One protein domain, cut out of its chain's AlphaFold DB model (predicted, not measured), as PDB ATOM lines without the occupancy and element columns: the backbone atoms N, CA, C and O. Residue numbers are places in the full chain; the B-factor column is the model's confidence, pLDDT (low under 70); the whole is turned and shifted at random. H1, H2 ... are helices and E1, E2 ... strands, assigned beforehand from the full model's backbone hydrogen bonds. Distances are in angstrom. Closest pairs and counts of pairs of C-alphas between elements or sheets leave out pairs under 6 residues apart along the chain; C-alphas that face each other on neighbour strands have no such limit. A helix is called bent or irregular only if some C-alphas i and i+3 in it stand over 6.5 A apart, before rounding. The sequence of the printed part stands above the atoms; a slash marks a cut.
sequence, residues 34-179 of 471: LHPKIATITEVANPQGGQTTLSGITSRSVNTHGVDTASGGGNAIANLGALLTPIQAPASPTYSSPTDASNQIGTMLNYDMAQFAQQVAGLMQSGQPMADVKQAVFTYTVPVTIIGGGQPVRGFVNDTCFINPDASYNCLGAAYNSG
ATOM      1  N   LEU A  34     -38.039  57.090 -48.208       26.56
ATOM      2  CA  LEU A  34     -36.985  56.230 -48.732       26.56
ATOM      3  C   LEU A  34     -35.778  57.123 -48.994       26.56
ATOM      4  O   LEU A  34     -35.520  57.552 -50.112       26.56
ATOM      5  N   HIS A  35     -35.083  57.441 -47.911       39.16
ATOM      6  CA  HIS A  35     -33.733  57.960 -47.969       39.16
ATOM      7  C   HIS A  35     -32.830  56.921 -48.669       39.16
ATOM      8  O   HIS A  35     -33.100  55.717 -48.520       39.16
ATOM      9  N   PRO A  36     -31.802  57.342 -49.437       49.75
ATOM     10  CA  PRO A  36     -30.806  56.423 -49.996       49.75
ATOM     11  C   PRO A  36     -30.299  55.463 -48.918       49.75
ATOM     12  O   PRO A  36     -30.313  55.797 -47.747       49.75
ATOM     13  N   LYS A  37     -29.934  54.223 -49.231       58.62
ATOM     14  CA  LYS A  37     -29.469  53.300 -48.181       58.62
ATOM     15  C   LYS A  37     -27.961  53.439 -48.000       58.62
ATOM     16  O   LYS A  37     -27.244  53.752 -48.945       58.62
ATOM     17  N   ILE A  38     -27.470  53.151 -46.804       62.22
ATOM     18  CA  ILE A  38     -26.046  52.863 -46.584       62.22
ATOM     19  C   ILE A  38     -25.945  51.435 -46.138       62.22
ATOM     20  O   ILE A  38     -26.758  50.973 -45.334       62.22
ATOM     21  N   ALA A  39     -24.948  50.742 -46.660       67.44
ATOM     22  CA  ALA A  39     -24.590  49.443 -46.140       67.44
ATOM     23  C   ALA A  39     -23.511  49.612 -45.076       67.44
ATOM     24  O   ALA A  39     -22.436  50.119 -45.365       67.44
ATOM     25  N   THR A  40     -23.766  49.160 -43.858       70.06
ATOM     26  CA  THR A  40     -22.703  48.933 -42.881       70.06
ATOM     27  C   THR A  40     -22.305  47.473 -42.996       70.06
ATOM     28  O   THR A  40     -23.131  46.595 -42.764       70.06
ATOM     29  N   ILE A  41     -21.066  47.211 -43.391       74.19
ATOM     30  CA  ILE A  41     -20.489  45.875 -43.503       74.19
ATOM     31  C   ILE A  41     -19.444  45.744 -42.403       74.19
ATOM     32  O   ILE A  41     -18.571  46.590 -42.252       74.19
ATOM     33  N   THR A  42     -19.532  44.691 -41.608       73.69
ATOM     34  CA  THR A  42     -18.568  44.399 -40.553       73.69
ATOM     35  C   THR A  42     -17.984  43.022 -40.783       73.69
ATOM     36  O   THR A  42     -18.712  42.028 -40.862       73.69
ATOM     37  N   GLU A  43     -16.663  42.980 -40.860       79.19
ATOM     38  CA  GLU A  43     -15.895  41.753 -40.869       79.19
ATOM     39  C   GLU A  43     -15.127  41.604 -39.561       79.19
ATOM     40  O   GLU A  43     -14.392  42.495 -39.136       79.19
ATOM     41  N   VAL A  44     -15.292  40.446 -38.931       77.38
ATOM     42  CA  VAL A  44     -14.545  40.061 -37.737       77.38
ATOM     43  C   VAL A  44     -13.674  38.873 -38.094       77.38
ATOM     44  O   VAL A  44     -14.173  37.764 -38.303       77.38
ATOM     45  N   ALA A  45     -12.369  39.097 -38.160       80.62
ATOM     46  CA  ALA A  45     -11.411  38.045 -38.431       80.62
ATOM     47  C   ALA A  45     -11.045  37.311 -37.142       80.62
ATOM     48  O   ALA A  45     -10.653  37.938 -36.162       80.62
ATOM     49  N   ASN A  46     -11.135  35.980 -37.134       74.25
ATOM     50  CA  ASN A  46     -10.634  35.155 -36.039       74.25
ATOM     51  C   ASN A  46      -9.297  34.488 -36.426       74.25
ATOM     52  O   ASN A  46      -9.295  33.385 -36.985       74.25
ATOM     53  N   PRO A  47      -8.152  35.104 -36.089       63.84
ATOM     54  CA  PRO A  47      -6.819  34.565 -36.384       63.84
ATOM     55  C   PRO A  47      -6.507  33.216 -35.710       63.84
ATOM     56  O   PRO A  47      -5.582  32.529 -36.125       63.84
ATOM     57  N   GLN A  48      -7.263  32.796 -34.686       60.47
ATOM     58  CA  GLN A  48      -7.022  31.532 -33.965       60.47
ATOM     59  C   GLN A  48      -7.760  30.330 -34.576       60.47
ATOM     60  O   GLN A  48      -7.461  29.191 -34.226       60.47
ATOM     61  N   GLY A  49      -8.712  30.568 -35.485       58.59
ATOM     62  CA  GLY A  49      -9.517  29.518 -36.123       58.59
ATOM     63  C   GLY A  49      -9.639  29.636 -37.641       58.59
ATOM     64  O   GLY A  49     -10.353  28.837 -38.240       58.59
ATOM     65  N   GLY A  50      -9.003  30.638 -38.261       59.81
ATOM     66  CA  GLY A  50      -9.099  30.910 -39.701       59.81
ATOM     67  C   GLY A  50     -10.504  31.305 -40.177       59.81
ATOM     68  O   GLY A  50     -10.738  31.397 -41.377       59.81
ATOM     69  N   GLN A  51     -11.448  31.512 -39.256       62.81
ATOM     70  CA  GLN A  51     -12.825  31.876 -39.566       62.81
ATOM     71  C   GLN A  51     -12.980  33.393 -39.534       62.81
ATOM     72  O   GLN A  51     -12.723  34.036 -38.520       62.81
ATOM     73  N   THR A  52     -13.435  33.965 -40.637       73.62
ATOM     74  CA  THR A  52     -13.879  35.354 -40.731       73.62
ATOM     75  C   THR A  52     -15.400  35.373 -40.723       73.62
ATOM     76  O   THR A  52     -16.055  34.604 -41.428       73.62
ATOM     77  N   THR A  53     -15.982  36.215 -39.875       75.00
ATOM     78  CA  THR A  53     -17.433  36.411 -39.840       75.00
ATOM     79  C   THR A  53     -17.747  37.713 -40.538       75.00
ATOM     80  O   THR A  53     -17.350  38.777 -40.068       75.00
ATOM     81  N   LEU A  54     -18.466  37.620 -41.653       78.12
ATOM     82  CA  LEU A  54     -18.924  38.776 -42.403       78.12
ATOM     83  C   LEU A  54     -20.410  38.997 -42.140       78.12
ATOM     84  O   LEU A  54     -21.238  38.105 -42.334       78.12
ATOM     85  N   SER A  55     -20.746  40.200 -41.706       72.88
ATOM     86  CA  SER A  55     -22.116  40.629 -41.463       72.88
ATOM     87  C   SER A  55     -22.338  41.989 -42.096       72.88
ATOM     88  O   SER A  55     -21.397  42.747 -42.316       72.88
ATOM     89  N   GLY A  56     -23.581  42.312 -42.414       63.25
ATOM     90  CA  GLY A  56     -23.891  43.656 -42.854       63.25
ATOM     91  C   GLY A  56     -25.358  43.975 -42.714       63.25
ATOM     92  O   GLY A  56     -26.207  43.082 -42.683       63.25
ATOM     93  N   ILE A  57     -25.645  45.261 -42.623       63.06
ATOM     94  CA  ILE A  57     -26.987  45.818 -42.568       63.06
ATOM     95  C   ILE A  57     -27.099  46.920 -43.611       63.06
ATOM     96  O   ILE A  57     -26.139  47.633 -43.878       63.06
ATOM     97  N   THR A  58     -28.279  47.077 -44.197       63.53
ATOM     98  CA  THR A  58     -28.640  48.274 -44.953       63.53
ATOM     99  C   THR A  58     -29.532  49.144 -44.089       63.53
ATOM    100  O   THR A  58     -30.634  48.745 -43.713       63.53
ATOM    101  N   SER A  59     -29.072  50.341 -43.775       55.19
ATOM    102  CA  SER A  59     -29.836  51.314 -43.003       55.19
ATOM    103  C   SER A  59     -30.319  52.429 -43.914       55.19
ATOM    104  O   SER A  59     -29.722  52.700 -44.958       55.19
ATOM    105  N   ARG A  60     -31.433  53.063 -43.541       51.81
ATOM    106  CA  ARG A  60     -31.894  54.270 -44.237       51.81
ATOM    107  C   ARG A  60     -30.825  55.338 -44.047       51.81
ATOM    108  O   ARG A  60     -30.391  55.522 -42.913       51.81
ATOM    109  N   SER A  61     -30.412  56.025 -45.102       46.97
ATOM    110  CA  SER A  61     -29.562  57.191 -44.930       46.97
ATOM    111  C   SER A  61     -30.350  58.286 -44.230       46.97
ATOM    112  O   SER A  61     -31.573  58.363 -44.306       46.97
ATOM    113  N   VAL A  62     -29.661  59.125 -43.497       42.25
ATOM    114  CA  VAL A  62     -30.008  60.520 -43.383       42.25
ATOM    115  C   VAL A  62     -29.048  61.169 -44.359       42.25
ATOM    116  O   VAL A  62     -27.841  60.946 -44.290       42.25
ATOM    117  N   ASN A  63     -29.585  61.873 -45.348       38.53
ATOM    118  CA  ASN A  63     -28.746  62.694 -46.201       38.53
ATOM    119  C   ASN A  63     -28.405  63.946 -45.390       38.53
ATOM    120  O   ASN A  63     -29.144  64.927 -45.382       38.53
ATOM    121  N   THR A  64     -27.330  63.835 -44.627       35.44
ATOM    122  CA  THR A  64     -26.737  64.905 -43.832       35.44
ATOM    123  C   THR A  64     -25.755  65.618 -44.731       35.44
ATOM    124  O   THR A  64     -24.643  65.146 -44.974       35.44
ATOM    125  N   HIS A  65     -26.282  66.647 -45.396       34.16
ATOM    126  CA  HIS A  65     -25.566  67.469 -46.365       34.16
ATOM    127  C   HIS A  65     -24.800  66.615 -47.381       34.16
ATOM    128  O   HIS A  65     -23.648  66.883 -47.663       34.16
ATOM    129  N   GLY A  66     -25.453  65.573 -47.919       32.47
ATOM    130  CA  GLY A  66     -24.985  64.538 -48.857       32.47
ATOM    131  C   GLY A  66     -23.703  63.782 -48.535       32.47
ATOM    132  O   GLY A  66     -23.081  63.229 -49.444       32.47
ATOM    133  N   VAL A  67     -23.389  63.671 -47.249       34.84
ATOM    134  CA  VAL A  67     -22.894  62.411 -46.700       34.84
ATOM    135  C   VAL A  67     -24.121  61.593 -46.318       34.84
ATOM    136  O   VAL A  67     -24.927  62.002 -45.482       34.84
ATOM    137  N   ASP A  68     -24.296  60.447 -46.965       43.75
ATOM    138  CA  ASP A  68     -25.345  59.514 -46.584       43.75
ATOM    139  C   ASP A  68     -24.901  58.797 -45.303       43.75
ATOM    140  O   ASP A  68     -23.906  58.075 -45.299       43.75
ATOM    141  N   THR A  69     -25.661  58.951 -44.213       40.06
ATOM    142  CA  THR A  69     -25.345  58.356 -42.898       40.06
ATOM    143  C   THR A  69     -26.453  57.446 -42.345       40.06
ATOM    144  O   THR A  69     -27.632  57.696 -42.529       40.06
ATOM    145  N   ALA A  70     -26.123  56.316 -41.716       41.84
ATOM    146  CA  ALA A  70     -27.119  55.290 -41.386       41.84
ATOM    147  C   ALA A  70     -28.022  55.699 -40.201       41.84
ATOM    148  O   ALA A  70     -27.529  56.018 -39.126       41.84
ATOM    149  N   SER A  71     -29.347  55.606 -40.359       39.56
ATOM    150  CA  SER A  71     -30.329  55.735 -39.272       39.56
ATOM    151  C   SER A  71     -31.006  54.403 -38.930       39.56
ATOM    152  O   SER A  71     -31.488  53.677 -39.805       39.56
ATOM    153  N   GLY A  72     -31.082  54.104 -37.627       41.97
ATOM    154  CA  GLY A  72     -31.783  52.939 -37.073       41.97
ATOM    155  C   GLY A  72     -31.054  51.595 -37.232       41.97
ATOM    156  O   GLY A  72     -29.936  51.524 -37.733       41.97
ATOM    157  N   GLY A  73     -31.707  50.508 -36.799       44.66
ATOM    158  CA  GLY A  73     -31.130  49.151 -36.719       44.66
ATOM    159  C   GLY A  73     -30.922  48.397 -38.043       44.66
ATOM    160  O   GLY A  73     -30.512  47.242 -38.004       44.66
ATOM    161  N   GLY A  74     -31.190  49.029 -39.192       55.31
ATOM    162  CA  GLY A  74     -30.987  48.468 -40.534       55.31
ATOM    163  C   GLY A  74     -31.744  47.166 -40.855       55.31
ATOM    164  O   GLY A  74     -32.376  46.543 -40.010       55.31
ATOM    165  N   ASN A  75     -31.705  46.747 -42.120       59.53
ATOM    166  CA  ASN A  75     -32.106  45.409 -42.556       59.53
ATOM    167  C   ASN A  75     -30.849  44.581 -42.804       59.53
ATOM    168  O   ASN A  75     -30.003  45.000 -43.595       59.53
ATOM    169  N   ALA A  76     -30.738  43.407 -42.187       68.00
ATOM    170  CA  ALA A  76     -29.612  42.510 -42.425       68.00
ATOM    171  C   ALA A  76     -29.462  42.167 -43.917       68.00
ATOM    172  O   ALA A  76     -30.435  41.835 -44.598       68.00
ATOM    173  N   ILE A  77     -28.228  42.224 -44.414       72.31
ATOM    174  CA  ILE A  77     -27.874  41.779 -45.756       72.31
ATOM    175  C   ILE A  77     -27.751  40.258 -45.717       72.31
ATOM    176  O   ILE A  77     -26.769  39.701 -45.220       72.31
ATOM    177  N   ALA A  78     -28.780  39.576 -46.213       72.06
ATOM    178  CA  ALA A  78     -28.804  38.122 -46.237       72.06
ATOM    179  C   ALA A  78     -27.648  37.564 -47.087       72.06
ATOM    180  O   ALA A  78     -27.386  38.045 -48.188       72.06
ATOM    181  N   ASN A  79     -27.000  36.509 -46.584       73.19
ATOM    182  CA  ASN A  79     -25.951  35.751 -47.276       73.19
ATOM    183  C   ASN A  79     -24.713  36.565 -47.695       73.19
ATOM    184  O   ASN A  79     -24.030  36.179 -48.641       73.19
ATOM    185  N   LEU A  80     -24.382  37.654 -46.990       78.88
ATOM    186  CA  LEU A  80     -23.252  38.515 -47.354       78.88
ATOM    187  C   LEU A  80     -21.922  37.749 -47.494       78.88
ATOM    188  O   LEU A  80     -21.190  37.981 -48.448       78.88
ATOM    189  N   GLY A  81     -21.650  36.776 -46.617       75.31
ATOM    190  CA  GLY A  81     -20.444  35.933 -46.688       75.31
ATOM    191  C   GLY A  81     -20.373  34.965 -47.880       75.31
ATOM    192  O   GLY A  81     -19.334  34.358 -48.097       75.31
ATOM    193  N   ALA A  82     -21.457  34.801 -48.647       78.25
ATOM    194  CA  ALA A  82     -21.447  34.085 -49.927       78.25
ATOM    195  C   ALA A  82     -21.322  35.036 -51.131       78.25
ATOM    196  O   ALA A  82     -21.059  34.588 -52.244       78.25
ATOM    197  N   LEU A  83     -21.554  36.334 -50.912       81.19
ATOM    198  CA  LEU A  83     -21.543  37.378 -51.937       81.19
ATOM    199  C   LEU A  83     -20.225  38.152 -51.972       81.19
ATOM    200  O   LEU A  83     -19.861  38.691 -53.013       81.19
ATOM    201  N   LEU A  84     -19.530  38.208 -50.839       85.81
ATOM    202  CA  LEU A  84     -18.237  38.853 -50.677       85.81
ATOM    203  C   LEU A  84     -17.208  37.824 -50.223       85.81
ATOM    204  O   LEU A  84     -17.506  36.948 -49.410       85.81
ATOM    205  N   THR A  85     -15.989  37.966 -50.725       87.75
ATOM    206  CA  THR A  85     -14.821  37.241 -50.240       87.75
ATOM    207  C   THR A  85     -14.295  37.967 -49.001       87.75
ATOM    208  O   THR A  85     -13.870  39.114 -49.131       87.75
ATOM    209  N   PRO A  86     -14.300  37.338 -47.812       84.75
ATOM    210  CA  PRO A  86     -13.747  37.956 -46.614       84.75
ATOM    211  C   PRO A  86     -12.245  38.228 -46.754       84.75
ATOM    212  O   PRO A  86     -11.513  37.428 -47.356       84.75
ATOM    213  N   ILE A  87     -11.787  39.321 -46.155       86.44
ATOM    214  CA  ILE A  87     -10.367  39.660 -46.059       86.44
ATOM    215  C   ILE A  87      -9.670  38.646 -45.147       86.44
ATOM    216  O   ILE A  87     -10.119  38.335 -44.043       86.44
ATOM    217  N   GLN A  88      -8.546  38.092 -45.600       82.81
ATOM    218  CA  GLN A  88      -7.893  37.011 -44.864       82.81
ATOM    219  C   GLN A  88      -7.474  37.461 -43.462       82.81
ATOM    220  O   GLN A  88      -6.929  38.545 -43.271       82.81
ATOM    221  N   ALA A  89      -7.734  36.611 -42.467       81.50
ATOM    222  CA  ALA A  89      -7.269  36.857 -41.110       81.50
ATOM    223  C   ALA A  89      -5.729  36.855 -41.070       81.50
ATOM    224  O   ALA A  89      -5.104  36.033 -41.750       81.50
ATOM    225  N   PRO A  90      -5.093  37.706 -40.247       82.56
ATOM    226  CA  PRO A  90      -3.646  37.683 -40.116       82.56
ATOM    227  C   PRO A  90      -3.176  36.338 -39.551       82.56
ATOM    228  O   PRO A  90      -3.812  35.748 -38.678       82.56
ATOM    229  N   ALA A  91      -2.012  35.877 -40.019       78.88
ATOM    230  CA  ALA A  91      -1.452  34.574 -39.651       78.88
ATOM    231  C   ALA A  91      -1.103  34.435 -38.154       78.88
ATOM    232  O   ALA A  91      -0.958  33.320 -37.656       78.88
ATOM    233  N   SER A  92      -0.946  35.552 -37.437       81.19
ATOM    234  CA  SER A  92      -0.690  35.580 -35.996       81.19
ATOM    235  C   SER A  92      -1.542  36.663 -35.329       81.19
ATOM    236  O   SER A  92      -1.513  37.805 -35.788       81.19
ATOM    237  N   PRO A  93      -2.239  36.357 -34.217       81.31
ATOM    238  CA  PRO A  93      -2.912  37.362 -33.396       81.31
ATOM    239  C   PRO A  93      -1.969  38.114 -32.452       81.31
ATOM    240  O   PRO A  93      -2.428  38.967 -31.697       81.31
ATOM    241  N   THR A  94      -0.687  37.754 -32.396       87.75
ATOM    242  CA  THR A  94       0.219  38.197 -31.331       87.75
ATOM    243  C   THR A  94       1.248  39.191 -31.852       87.75
ATOM    244  O   THR A  94       1.939  38.901 -32.829       87.75
ATOM    245  N   TYR A  95       1.388  40.322 -31.158       90.12
ATOM    246  CA  TYR A  95       2.258  41.436 -31.547       90.12
ATOM    247  C   TYR A  95       3.078  41.964 -30.364       90.12
ATOM    248  O   TYR A  95       2.681  41.853 -29.202       90.12
ATOM    249  N   SER A  96       4.237  42.559 -30.648       89.75
ATOM    250  CA  SER A  96       5.115  43.164 -29.638       89.75
ATOM    251  C   SER A  96       4.571  44.477 -29.082       89.75
ATOM    252  O   SER A  96       4.785  44.762 -27.910       89.75
ATOM    253  N   SER A  97       3.831  45.258 -29.868       86.94
ATOM    254  CA  SER A  97       3.244  46.523 -29.422       86.94
ATOM    255  C   SER A  97       1.915  46.823 -30.131       86.94
ATOM    256  O   SER A  97       1.644  46.249 -31.191       86.94
ATOM    257  N   PRO A  98       1.083  47.733 -29.587       81.50
ATOM    258  CA  PRO A  98      -0.112  48.240 -30.271       81.50
ATOM    259  C   PRO A  98       0.178  48.824 -31.661       81.50
ATOM    260  O   PRO A  98      -0.595  48.619 -32.598       81.50
ATOM    261  N   THR A  99       1.309  49.520 -31.806       83.50
ATOM    262  CA  THR A  99       1.753  50.114 -33.072       83.50
ATOM    263  C   THR A  99       2.098  49.039 -34.098       83.50
ATOM    264  O   THR A  99       1.682  49.145 -35.247       83.50
ATOM    265  N   ASP A 100       2.784  47.970 -33.686       86.31
ATOM    266  CA  ASP A 100       3.108  46.851 -34.582       86.31
ATOM    267  C   ASP A 100       1.840  46.147 -35.075       86.31
ATOM    268  O   ASP A 100       1.728  45.822 -36.257       86.31
ATOM    269  N   ALA A 101       0.863  45.953 -34.181       85.56
ATOM    270  CA  ALA A 101      -0.429  45.372 -34.532       85.56
ATOM    271  C   ALA A 101      -1.182  46.239 -35.554       85.56
ATOM    272  O   ALA A 101      -1.642  45.732 -36.577       85.56
ATOM    273  N   SER A 102      -1.250  47.548 -35.301       82.56
ATOM    274  CA  SER A 102      -1.928  48.519 -36.167       82.56
ATOM    275  C   SER A 102      -1.267  48.602 -37.547       82.56
ATOM    276  O   SER A 102      -1.937  48.444 -38.563       82.56
ATOM    277  N   ASN A 103       0.061  48.737 -37.602       85.50
ATOM    278  CA  ASN A 103       0.810  48.815 -38.859       85.50
ATOM    279  C   ASN A 103       0.647  47.557 -39.713       85.50
ATOM    280  O   ASN A 103       0.470  47.648 -40.931       85.50
ATOM    281  N   GLN A 104       0.701  46.379 -39.087       88.81
ATOM    282  CA  GLN A 104       0.633  45.132 -39.835       88.81
ATOM    283  C   GLN A 104      -0.765  44.878 -40.395       88.81
ATOM    284  O   GLN A 104      -0.903  44.468 -41.548       88.81
ATOM    285  N   ILE A 105      -1.803  45.161 -39.607       86.50
ATOM    286  CA  ILE A 105      -3.191  44.998 -40.043       86.50
ATOM    287  C   ILE A 105      -3.561  46.058 -41.085       86.50
ATOM    288  O   ILE A 105      -4.168  45.710 -42.095       86.50
ATOM    289  N   GLY A 106      -3.118  47.308 -40.922       82.75
ATOM    290  CA  GLY A 106      -3.314  48.356 -41.927       82.75
ATOM    291  C   GLY A 106      -2.625  48.040 -43.259       82.75
ATOM    292  O   GLY A 106      -3.201  48.245 -44.324       82.75
ATOM    293  N   THR A 107      -1.414  47.472 -43.228       85.94
ATOM    294  CA  THR A 107      -0.702  47.060 -44.453       85.94
ATOM    295  C   THR A 107      -1.434  45.935 -45.185       85.94
ATOM    296  O   THR A 107      -1.571  45.984 -46.406       85.94
ATOM    297  N   MET A 108      -1.922  44.937 -44.446       88.25
ATOM    298  CA  MET A 108      -2.709  43.833 -45.000       88.25
ATOM    299  C   MET A 108      -4.004  44.340 -45.640       88.25
ATOM    300  O   MET A 108      -4.285  44.033 -46.796       88.25
ATOM    301  N   LEU A 109      -4.752  45.181 -44.923       86.50
ATOM    302  CA  LEU A 109      -5.987  45.767 -45.436       86.50
ATOM    303  C   LEU A 109      -5.752  46.581 -46.701       86.50
ATOM    304  O   LEU A 109      -6.484  46.404 -47.664       86.50
ATOM    305  N   ASN A 110      -4.708  47.409 -46.752       84.31
ATOM    306  CA  ASN A 110      -4.388  48.179 -47.956       84.31
ATOM    307  C   ASN A 110      -4.176  47.302 -49.202       84.31
ATOM    308  O   ASN A 110      -4.454  47.761 -50.310       84.31
ATOM    309  N   TYR A 111      -3.709  46.062 -49.036       85.88
ATOM    310  CA  TYR A 111      -3.529  45.116 -50.137       85.88
ATOM    311  C   TYR A 111      -4.856  44.485 -50.587       85.88
ATOM    312  O   TYR A 111      -5.144  44.437 -51.784       85.88
ATOM    313  N   ASP A 112      -5.688  44.053 -49.637       88.44
ATOM    314  CA  ASP A 112      -6.914  43.293 -49.922       88.44
ATOM    315  C   ASP A 112      -8.140  44.184 -50.207       88.44
ATOM    316  O   ASP A 112      -9.083  43.768 -50.891       88.44
ATOM    317  N   MET A 113      -8.129  45.436 -49.738       89.75
ATOM    318  CA  MET A 113      -9.285  46.336 -49.807       89.75
ATOM    319  C   MET A 113      -9.713  46.651 -51.238       89.75
ATOM    320  O   MET A 113     -10.902  46.804 -51.490       89.75
ATOM    321  N   ALA A 114      -8.783  46.710 -52.193       88.38
ATOM    322  CA  ALA A 114      -9.123  47.004 -53.583       88.38
ATOM    323  C   ALA A 114     -10.064  45.954 -54.183       88.38
ATOM    324  O   ALA A 114     -11.043  46.300 -54.847       88.38
ATOM    325  N   GLN A 115      -9.801  44.672 -53.924       90.38
ATOM    326  CA  GLN A 115     -10.671  43.596 -54.392       90.38
ATOM    327  C   GLN A 115     -11.989  43.575 -53.622       90.38
ATOM    328  O   GLN A 115     -13.050  43.429 -54.230       90.38
ATOM    329  N   PHE A 116     -11.939  43.778 -52.305       91.38
ATOM    330  CA  PHE A 116     -13.139  43.835 -51.477       91.38
ATOM    331  C   PHE A 116     -14.076  44.976 -51.912       91.38
ATOM    332  O   PHE A 116     -15.263  44.759 -52.159       91.38
ATOM    333  N   ALA A 117     -13.533  46.179 -52.114       88.31
ATOM    334  CA  ALA A 117     -14.265  47.353 -52.575       88.31
ATOM    335  C   ALA A 117     -14.919  47.138 -53.945       88.31
ATOM    336  O   ALA A 117     -16.069  47.532 -54.138       88.31
ATOM    337  N   GLN A 118     -14.241  46.453 -54.874       89.50
ATOM    338  CA  GLN A 118     -14.823  46.084 -56.170       89.50
ATOM    339  C   GLN A 118     -16.041  45.168 -56.026       89.50
ATOM    340  O   GLN A 118     -17.046  45.373 -56.708       89.50
ATOM    341  N   GLN A 119     -15.985  44.181 -55.132       89.88
ATOM    342  CA  GLN A 119     -17.114  43.279 -54.897       89.88
ATOM    343  C   GLN A 119     -18.296  44.017 -54.257       89.88
ATOM    344  O   GLN A 119     -19.430  43.878 -54.714       89.88
ATOM    345  N   VAL A 120     -18.031  44.861 -53.254       86.62
ATOM    346  CA  VAL A 120     -19.060  45.679 -52.593       86.62
ATOM    347  C   VAL A 120     -19.704  46.653 -53.584       86.62
ATOM    348  O   VAL A 120     -20.929  46.744 -53.643       86.62
ATOM    349  N   ALA A 121     -18.911  47.327 -54.420       83.56
ATOM    350  CA  ALA A 121     -19.411  48.182 -55.496       83.56
ATOM    351  C   ALA A 121     -20.264  47.405 -56.506       83.56
ATOM    352  O   ALA A 121     -21.345  47.861 -56.876       83.56
ATOM    353  N   GLY A 122     -19.843  46.194 -56.882       81.69
ATOM    354  CA  GLY A 122     -20.637  45.291 -57.711       81.69
ATOM    355  C   GLY A 122     -22.006  44.973 -57.100       81.69
ATOM    356  O   GLY A 122     -23.011  45.000 -57.810       81.69
ATOM    357  N   LEU A 123     -22.086  44.748 -55.784       83.56
ATOM    358  CA  LEU A 123     -23.362  44.544 -55.081       83.56
ATOM    359  C   LEU A 123     -24.219  45.819 -55.019       83.56
ATOM    360  O   LEU A 123     -25.438  45.733 -55.128       83.56
ATOM    361  N   MET A 124     -23.610  47.001 -54.891       79.69
ATOM    362  CA  MET A 124     -24.340  48.278 -54.954       79.69
ATOM    363  C   MET A 124     -24.910  48.545 -56.358       79.69
ATOM    364  O   MET A 124     -26.005  49.094 -56.489       79.69
ATOM    365  N   GLN A 125     -24.193  48.139 -57.411       75.88
ATOM    366  CA  GLN A 125     -24.576  48.365 -58.810       75.88
ATOM    367  C   GLN A 125     -25.551  47.315 -59.373       75.88
ATOM    368  O   GLN A 125     -26.406  47.653 -60.190       75.88
ATOM    369  N   SER A 126     -25.423  46.043 -58.976       67.06
ATOM    370  CA  SER A 126     -26.158  44.909 -59.574       67.06
ATOM    371  C   SER A 126     -27.600  44.732 -59.073       67.06
ATOM    372  O   SER A 126     -28.344  43.910 -59.612       67.06
ATOM    373  N   GLY A 127     -28.036  45.529 -58.092       63.72
ATOM    374  CA  GLY A 127     -29.316  45.344 -57.405       63.72
ATOM    375  C   GLY A 127     -29.180  44.427 -56.183       63.72
ATOM    376  O   GLY A 127     -28.084  44.219 -55.689       63.72
ATOM    377  N   GLN A 128     -30.299  43.949 -55.625       61.34
ATOM    378  CA  GLN A 128     -30.374  43.288 -54.303       61.34
ATOM    379  C   GLN A 128     -29.209  42.305 -54.020       61.34
ATOM    380  O   GLN A 128     -28.878  41.504 -54.890       61.34
ATOM    381  N   PRO A 129     -28.638  42.302 -52.797       62.66
ATOM    382  CA  PRO A 129     -29.250  42.808 -51.565       62.66
ATOM    383  C   PRO A 129     -28.886  44.255 -51.187       62.66
ATOM    384  O   PRO A 129     -29.416  44.777 -50.211       62.66
ATOM    385  N   MET A 130     -28.020  44.923 -51.956       71.38
ATOM    386  CA  MET A 130     -27.584  46.308 -51.704       71.38
ATOM    387  C   MET A 130     -28.201  47.308 -52.694       71.38
ATOM    388  O   MET A 130     -27.633  48.361 -52.973       71.38
ATOM    389  N   ALA A 131     -29.399  46.999 -53.201       64.62
ATOM    390  CA  ALA A 131     -30.133  47.915 -54.066       64.62
ATOM    391  C   ALA A 131     -30.385  49.253 -53.352       64.62
ATOM    392  O   ALA A 131     -30.799  49.281 -52.188       64.62
ATOM    393  N   ASP A 132     -30.163  50.343 -54.085       60.59
ATOM    394  CA  ASP A 132     -30.313  51.730 -53.629       60.59
ATOM    395  C   ASP A 132     -29.310  52.166 -52.545       60.59
ATOM    396  O   ASP A 132     -29.487  53.229 -51.943       60.59
ATOM    397  N   VAL A 133     -28.254  51.377 -52.297       66.62
ATOM    398  CA  VAL A 133     -27.141  51.785 -51.436       66.62
ATOM    399  C   VAL A 133     -26.242  52.774 -52.180       66.62
ATOM    400  O   VAL A 133     -25.805  52.498 -53.296       66.62
ATOM    401  N   LYS A 134     -25.972  53.937 -51.579       67.25
ATOM    402  CA  LYS A 134     -25.135  54.997 -52.178       67.25
ATOM    403  C   LYS A 134     -23.714  55.047 -51.639       67.25
ATOM    404  O   LYS A 134     -22.846  55.609 -52.296       67.25
ATOM    405  N   GLN A 135     -23.479  54.423 -50.494       69.81
ATOM    406  CA  GLN A 135     -22.163  54.245 -49.905       69.81
ATOM    407  C   GLN A 135     -22.195  53.025 -48.985       69.81
ATOM    408  O   GLN A 135     -23.228  52.721 -48.377       69.81
ATOM    409  N   ALA A 136     -21.073  52.325 -48.872       70.75
ATOM    410  CA  ALA A 136     -20.879  51.301 -47.863       70.75
ATOM    411  C   ALA A 136     -19.802  51.739 -46.864       70.75
ATOM    412  O   ALA A 136     -18.757  52.249 -47.251       70.75
ATOM    413  N   VAL A 137     -20.055  51.520 -45.580       72.19
ATOM    414  CA  VAL A 137     -19.069  51.642 -44.507       72.19
ATOM    415  C   VAL A 137     -18.645  50.230 -44.145       72.19
ATOM    416  O   VAL A 137     -19.434  49.466 -43.590       72.19
ATOM    417  N   PHE A 138     -17.428  49.864 -44.513       78.50
ATOM    418  CA  PHE A 138     -16.807  48.599 -44.168       78.50
ATOM    419  C   PHE A 138     -15.935  48.765 -42.933       78.50
ATOM    420  O   PHE A 138     -15.139  49.691 -42.878       78.50
ATOM    421  N   THR A 139     -16.004  47.846 -41.983       73.25
ATOM    422  CA  THR A 139     -15.051  47.819 -40.874       73.25
ATOM    423  C   THR A 139     -14.510  46.429 -40.686       73.25
ATOM    424  O   THR A 139     -15.261  45.466 -40.517       73.25
ATOM    425  N   TYR A 140     -13.190  46.359 -40.658       79.44
ATOM    426  CA  TYR A 140     -12.449  45.151 -40.388       79.44
ATOM    427  C   TYR A 140     -11.949  45.179 -38.950       79.44
ATOM    428  O   TYR A 140     -11.309  46.140 -38.527       79.44
ATOM    429  N   THR A 141     -12.258  44.135 -38.185       78.94
ATOM    430  CA  THR A 141     -11.846  44.001 -36.785       78.94
ATOM    431  C   THR A 141     -11.087  42.701 -36.577       78.94
ATOM    432  O   THR A 141     -11.581  41.622 -36.911       78.94
ATOM    433  N   VAL A 142      -9.913  42.793 -35.953       81.12
ATOM    434  CA  VAL A 142      -9.100  41.633 -35.564       81.12
ATOM    435  C   VAL A 142      -8.841  41.665 -34.059       81.12
ATOM    436  O   VAL A 142      -8.299  42.656 -33.570       81.12
ATOM    437  N   PRO A 143      -9.145  40.600 -33.299       79.25
ATOM    438  CA  PRO A 143      -8.682  40.463 -31.928       79.25
ATOM    439  C   PRO A 143      -7.176  40.171 -31.912       79.25
ATOM    440  O   PRO A 143      -6.693  39.274 -32.607       79.25
ATOM    441  N   VAL A 144      -6.432  40.898 -31.080       82.25
ATOM    442  CA  VAL A 144      -4.973  40.777 -30.974       82.25
ATOM    443  C   VAL A 144      -4.517  40.636 -29.522       82.25
ATOM    444  O   VAL A 144      -5.214  41.009 -28.578       82.25
ATOM    445  N   THR A 145      -3.324  40.084 -29.324       83.94
ATOM    446  CA  THR A 145      -2.649  39.986 -28.025       83.94
ATOM    447  C   THR A 145      -1.305  40.697 -28.091       83.94
ATOM    448  O   THR A 145      -0.478  40.389 -28.946       83.94
ATOM    449  N   ILE A 146      -1.070  41.631 -27.173       86.00
ATOM    450  CA  ILE A 146       0.186  42.372 -27.062       86.00
ATOM    451  C   ILE A 146       1.065  41.731 -25.987       86.00
ATOM    452  O   ILE A 146       0.607  41.534 -24.861       86.00
ATOM    453  N   ILE A 147       2.317  41.408 -26.330       87.06
ATOM    454  CA  ILE A 147       3.260  40.683 -25.453       87.06
ATOM    455  C   ILE A 147       4.542  41.461 -25.100       87.06
ATOM    456  O   ILE A 147       5.351  40.969 -24.314       87.06
ATOM    457  N   GLY A 148       4.763  42.661 -25.645       72.38
ATOM    458  CA  GLY A 148       5.966  43.448 -25.353       72.38
ATOM    459  C   GLY A 148       5.828  44.295 -24.091       72.38
ATOM    460  O   GLY A 148       5.157  45.322 -24.097       72.38
ATOM    461  N   GLY A 149       6.505  43.885 -23.014       60.28
ATOM    462  CA  GLY A 149       6.731  44.721 -21.824       60.28
ATOM    463  C   GLY A 149       6.008  44.304 -20.539       60.28
ATOM    464  O   GLY A 149       6.135  45.005 -19.538       60.28
ATOM    465  N   GLY A 150       5.282  43.178 -20.514       66.94
ATOM    466  CA  GLY A 150       4.572  42.729 -19.310       66.94
ATOM    467  C   GLY A 150       3.668  41.512 -19.524       66.94
ATOM    468  O   GLY A 150       3.896  40.709 -20.426       66.94
ATOM    469  N   GLN A 151       2.647  41.364 -18.672       72.38
ATOM    470  CA  GLN A 151       1.611  40.340 -18.855       72.38
ATOM    471  C   GLN A 151       0.880  40.552 -20.192       72.38
ATOM    472  O   GLN A 151       0.617  41.704 -20.538       72.38
ATOM    473  N   PRO A 152       0.524  39.481 -20.928       78.06
ATOM    474  CA  PRO A 152      -0.173  39.608 -22.203       78.06
ATOM    475  C   PRO A 152      -1.476  40.405 -22.073       78.06
ATOM    476  O   PRO A 152      -2.359  40.039 -21.294       78.06
ATOM    477  N   VAL A 153      -1.614  41.467 -22.867       74.88
ATOM    478  CA  VAL A 153      -2.820  42.304 -22.897       74.88
ATOM    479  C   VAL A 153      -3.623  41.970 -24.145       74.88
ATOM    480  O   VAL A 153      -3.116  42.042 -25.264       74.88
ATOM    481  N   ARG A 154      -4.889  41.597 -23.963       75.88
ATOM    482  CA  ARG A 154      -5.817  41.385 -25.078       75.88
ATOM    483  C   ARG A 154      -6.420  42.717 -25.507       75.88
ATOM    484  O   ARG A 154      -6.761  43.540 -24.667       75.88
ATOM    485  N   GLY A 155      -6.565  42.896 -26.809       69.88
ATOM    486  CA  GLY A 155      -7.281  44.013 -27.409       69.88
ATOM    487  C   GLY A 155      -7.715  43.644 -28.816       69.88
ATOM    488  O   GLY A 155      -7.852  42.465 -29.149       69.88
ATOM    489  N   PHE A 156      -7.914  44.644 -29.651       73.44
ATOM    490  CA  PHE A 156      -8.285  44.474 -31.041       73.44
ATOM    491  C   PHE A 156      -7.717  45.611 -31.876       73.44
ATOM    492  O   PHE A 156      -7.365  46.661 -31.350       73.44
ATOM    493  N   VAL A 157      -7.613  45.385 -33.175       74.81
ATOM    494  CA  VAL A 157      -7.298  46.423 -34.148       74.81
ATOM    495  C   VAL A 157      -8.485  46.555 -35.084       74.81
ATOM    496  O   VAL A 157      -8.971  45.545 -35.601       74.81
ATOM    497  N   ASN A 158      -8.962  47.780 -35.264       71.00
ATOM    498  CA  ASN A 158     -10.034  48.111 -36.189       71.00
ATOM    499  C   ASN A 158      -9.529  49.047 -37.282       71.00
ATOM    500  O   ASN A 158      -8.737  49.943 -37.016       71.00
ATOM    501  N   ASP A 159     -10.037  48.867 -38.490       71.06
ATOM    502  CA  ASP A 159      -9.921  49.843 -39.567       71.06
ATOM    503  C   ASP A 159     -11.291  49.981 -40.224       71.06
ATOM    504  O   ASP A 159     -12.006  48.990 -40.392       71.06
ATOM    505  N   THR A 160     -11.675  51.206 -40.557       68.75
ATOM    506  CA  THR A 160     -12.970  51.505 -41.174       68.75
ATOM    507  C   THR A 160     -12.740  52.158 -42.515       68.75
ATOM    508  O   THR A 160     -12.030  53.152 -42.602       68.75
ATOM    509  N   CYS A 161     -13.370  51.624 -43.549       66.25
ATOM    510  CA  CYS A 161     -13.253  52.073 -44.916       66.25
ATOM    511  C   CYS A 161     -14.612  52.477 -45.481       66.25
ATOM    512  O   CYS A 161     -15.589  51.738 -45.397       66.25
ATOM    513  N   PHE A 162     -14.666  53.643 -46.109       69.00
ATOM    514  CA  PHE A 162     -15.806  54.083 -46.901       69.00
ATOM    515  C   PHE A 162     -15.610  53.579 -48.322       69.00
ATOM    516  O   PHE A 162     -14.538  53.776 -48.881       69.00
ATOM    517  N   ILE A 163     -16.617  52.927 -48.892       77.25
ATOM    518  CA  ILE A 163     -16.592  52.355 -50.238       77.25
ATOM    519  C   ILE A 163     -17.734  52.975 -51.036       77.25
ATOM    520  O   ILE A 163     -18.899  52.920 -50.632       77.25
ATOM    521  N   ASN A 164     -17.403  53.548 -52.185       75.62
ATOM    522  CA  ASN A 164     -18.358  54.182 -53.081       75.62
ATOM    523  C   ASN A 164     -18.837  53.209 -54.176       75.62
ATOM    524  O   ASN A 164     -18.192  52.187 -54.439       75.62
ATOM    525  N   PRO A 165     -19.953  53.517 -54.867       71.94
ATOM    526  CA  PRO A 165     -20.484  52.690 -55.949       71.94
ATOM    527  C   PRO A 165     -19.520  52.484 -57.114       71.94
ATOM    528  O   PRO A 165     -19.710  51.542 -57.865       71.94
ATOM    529  N   ASP A 166     -18.505  53.327 -57.286       73.69
ATOM    530  CA  ASP A 166     -17.470  53.211 -58.322       73.69
ATOM    531  C   ASP A 166     -16.253  52.367 -57.889       73.69
ATOM    532  O   ASP A 166     -15.251  52.329 -58.599       73.69
ATOM    533  N   ALA A 167     -16.347  51.686 -56.742       78.75
ATOM    534  CA  ALA A 167     -15.274  50.935 -56.089       78.75
ATOM    535  C   ALA A 167     -14.114  51.784 -55.550       78.75
ATOM    536  O   ALA A 167     -13.145  51.215 -55.040       78.75
ATOM    537  N   SER A 168     -14.195  53.119 -55.601       77.69
ATOM    538  CA  SER A 168     -13.264  53.951 -54.839       77.69
ATOM    539  C   SER A 168     -13.493  53.728 -53.344       77.69
ATOM    540  O   SER A 168     -14.631  53.570 -52.890       77.69
ATOM    541  N   TYR A 169     -12.407  53.668 -52.576       75.75
ATOM    542  CA  TYR A 169     -12.478  53.456 -51.139       75.75
ATOM    543  C   TYR A 169     -11.469  54.309 -50.377       75.75
ATOM    544  O   TYR A 169     -10.426  54.689 -50.910       75.75
ATOM    545  N   ASN A 170     -11.789  54.598 -49.118       67.38
ATOM    546  CA  ASN A 170     -10.922  55.332 -48.205       67.38
ATOM    547  C   ASN A 170     -10.985  54.730 -46.805       67.38
ATOM    548  O   ASN A 170     -12.061  54.712 -46.214       67.38
ATOM    549  N   CYS A 171      -9.846  54.294 -46.275       68.94
ATOM    550  CA  CYS A 171      -9.733  53.731 -44.932       68.94
ATOM    551  C   CYS A 171      -9.232  54.776 -43.930       68.94
ATOM    552  O   CYS A 171      -8.365  55.587 -44.252       68.94
ATOM    553  N   LEU A 172      -9.781  54.762 -42.715       60.91
ATOM    554  CA  LEU A 172      -9.400  55.653 -41.615       60.91
ATOM    555  C   LEU A 172      -8.013  55.325 -41.051       60.91
ATOM    556  O   LEU A 172      -7.392  56.183 -40.419       60.91
ATOM    557  N   GLY A 173      -7.537  54.108 -41.310       66.00
ATOM    558  CA  GLY A 173      -6.296  53.572 -40.791       66.00
ATOM    559  C   GLY A 173      -6.555  52.670 -39.592       66.00
ATOM    560  O   GLY A 173      -7.398  52.943 -38.735       66.00
ATOM    561  N   ALA A 174      -5.798  51.580 -39.540       73.56
ATOM    562  CA  ALA A 174      -5.876  50.607 -38.469       73.56
ATOM    563  C   ALA A 174      -5.448  51.212 -37.119       73.56
ATOM    564  O   ALA A 174      -4.372  51.802 -37.010       73.56
ATOM    565  N   ALA A 175      -6.259  51.014 -36.080       68.56
ATOM    566  CA  ALA A 175      -5.994  51.488 -34.725       68.56
ATOM    567  C   ALA A 175      -6.205  50.379 -33.686       68.56
ATOM    568  O   ALA A 175      -7.187  49.641 -33.735       68.56
ATOM    569  N   TYR A 176      -5.288  50.259 -32.722       73.94
ATOM    570  CA  TYR A 176      -5.432  49.340 -31.589       73.94
ATOM    571  C   TYR A 176      -6.332  49.921 -30.494       73.94
ATOM    572  O   TYR A 176      -6.152  51.059 -30.069       73.94
ATOM    573  N   ASN A 177      -7.234  49.092 -29.972       67.06
ATOM    574  CA  ASN A 177      -8.195  49.418 -28.927       67.06
ATOM    575  C   ASN A 177      -8.354  48.242 -27.942       67.06
ATOM    576  O   ASN A 177      -8.156  47.079 -28.295       67.06
ATOM    577  N   SER A 178      -8.703  48.524 -26.683       60.81
ATOM    578  CA  SER A 178      -8.803  47.516 -25.610       60.81
ATOM    579  C   SER A 178     -10.181  47.436 -24.921       60.81
ATOM    580  O   SER A 178     -10.314  46.716 -23.931       60.81
ATOM    581  N   GLY A 179     -11.219  48.112 -25.439       60.97
ATOM    582  CA  GLY A 179     -12.582  48.148 -24.867       60.97
ATOM    583  C   GLY A 179     -13.643  48.704 -25.832       60.97
ATOM    584  O   GLY A 179     -13.355  48.840 -27.006       60.97
TER     585      GLY A 179
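AT A GLANCE: This is residues 34 to 179 of the 471 residues of an uncharacterized protein of Acidihalobacter yilgarnenesis (UniProt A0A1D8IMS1). One long, strongly twisted sheet has a bent helix, H2, packed lengthwise over one face, with short H1 on the same face; at one end the hairpin E2 and E3 bends. The printed part has 146 residues, with elements in the order E1 E2 E3 H1 H2 E4 E5 E6 E7. The branched sheet is mixed, with E1 and E4 parallel and the other neighbours antiparallel; the class is mixed, helices and strands. The whole is compact, radius of gyration of the C-alphas 15.9 A, and elongated, spanning 53 by 30 by 25 A.

HOW THE PARTS SIT: E1, residues 37 to 46, has E2, residues 51 to 64, on one side, N 40 and O 57 at 2.8 A, and E4, residues 133 to 146, on the other, N 41 and O 137 at 2.8 A. E3, residues 67 to 76, pairs with E2, N 62 and O 69 at 2.7 A. H1, residues 80 to 83, is only just over E2, with 3 C-alphas, at a height over the sheet of 8.0 A. H2, residues 98 to 126, one helix by its hydrogen bonds, is bent: C-alphas 111 and 114 are 6.8 A apart. E5, residues 153 to 163, has E4 on one side, N 138 and O 161 at 2.8 A, and on the other E6, residues 169 to 171, N 162 and O 170 at 2.8 A, and E7, residues 175 to 177, N 156 and O 177 at 2.8 A. E1 E2 E3 and E4 E5 E6 are meanders, successive antiparallel neighbours forming hairpins. H2a, residues 98 to 111, is over E5 and E7, closest C-alphas Ser 102 and Ala 175, 5.2 A; H2b, residues 114 to 126, is over E4 and E5. In both arms every O i to N i+4 pair is within hydrogen-bond range; H1 is too short for one.

IN THESE COORDINATES: E1 begins at C-alpha 37 (-29.469, 53.300, -48.181) and E7 ends at C-alpha 177 (-8.195, 49.418, -28.927). From first to last C-alpha, E2 measures 36.1 A, E4 37.8 A and H2a 20.4 A.

THE WHOLE: The printed part has no cut, and the link from H1 to H2 is long. Of the printed part, 55 residues have pLDDT under 70, among them 56 to 76.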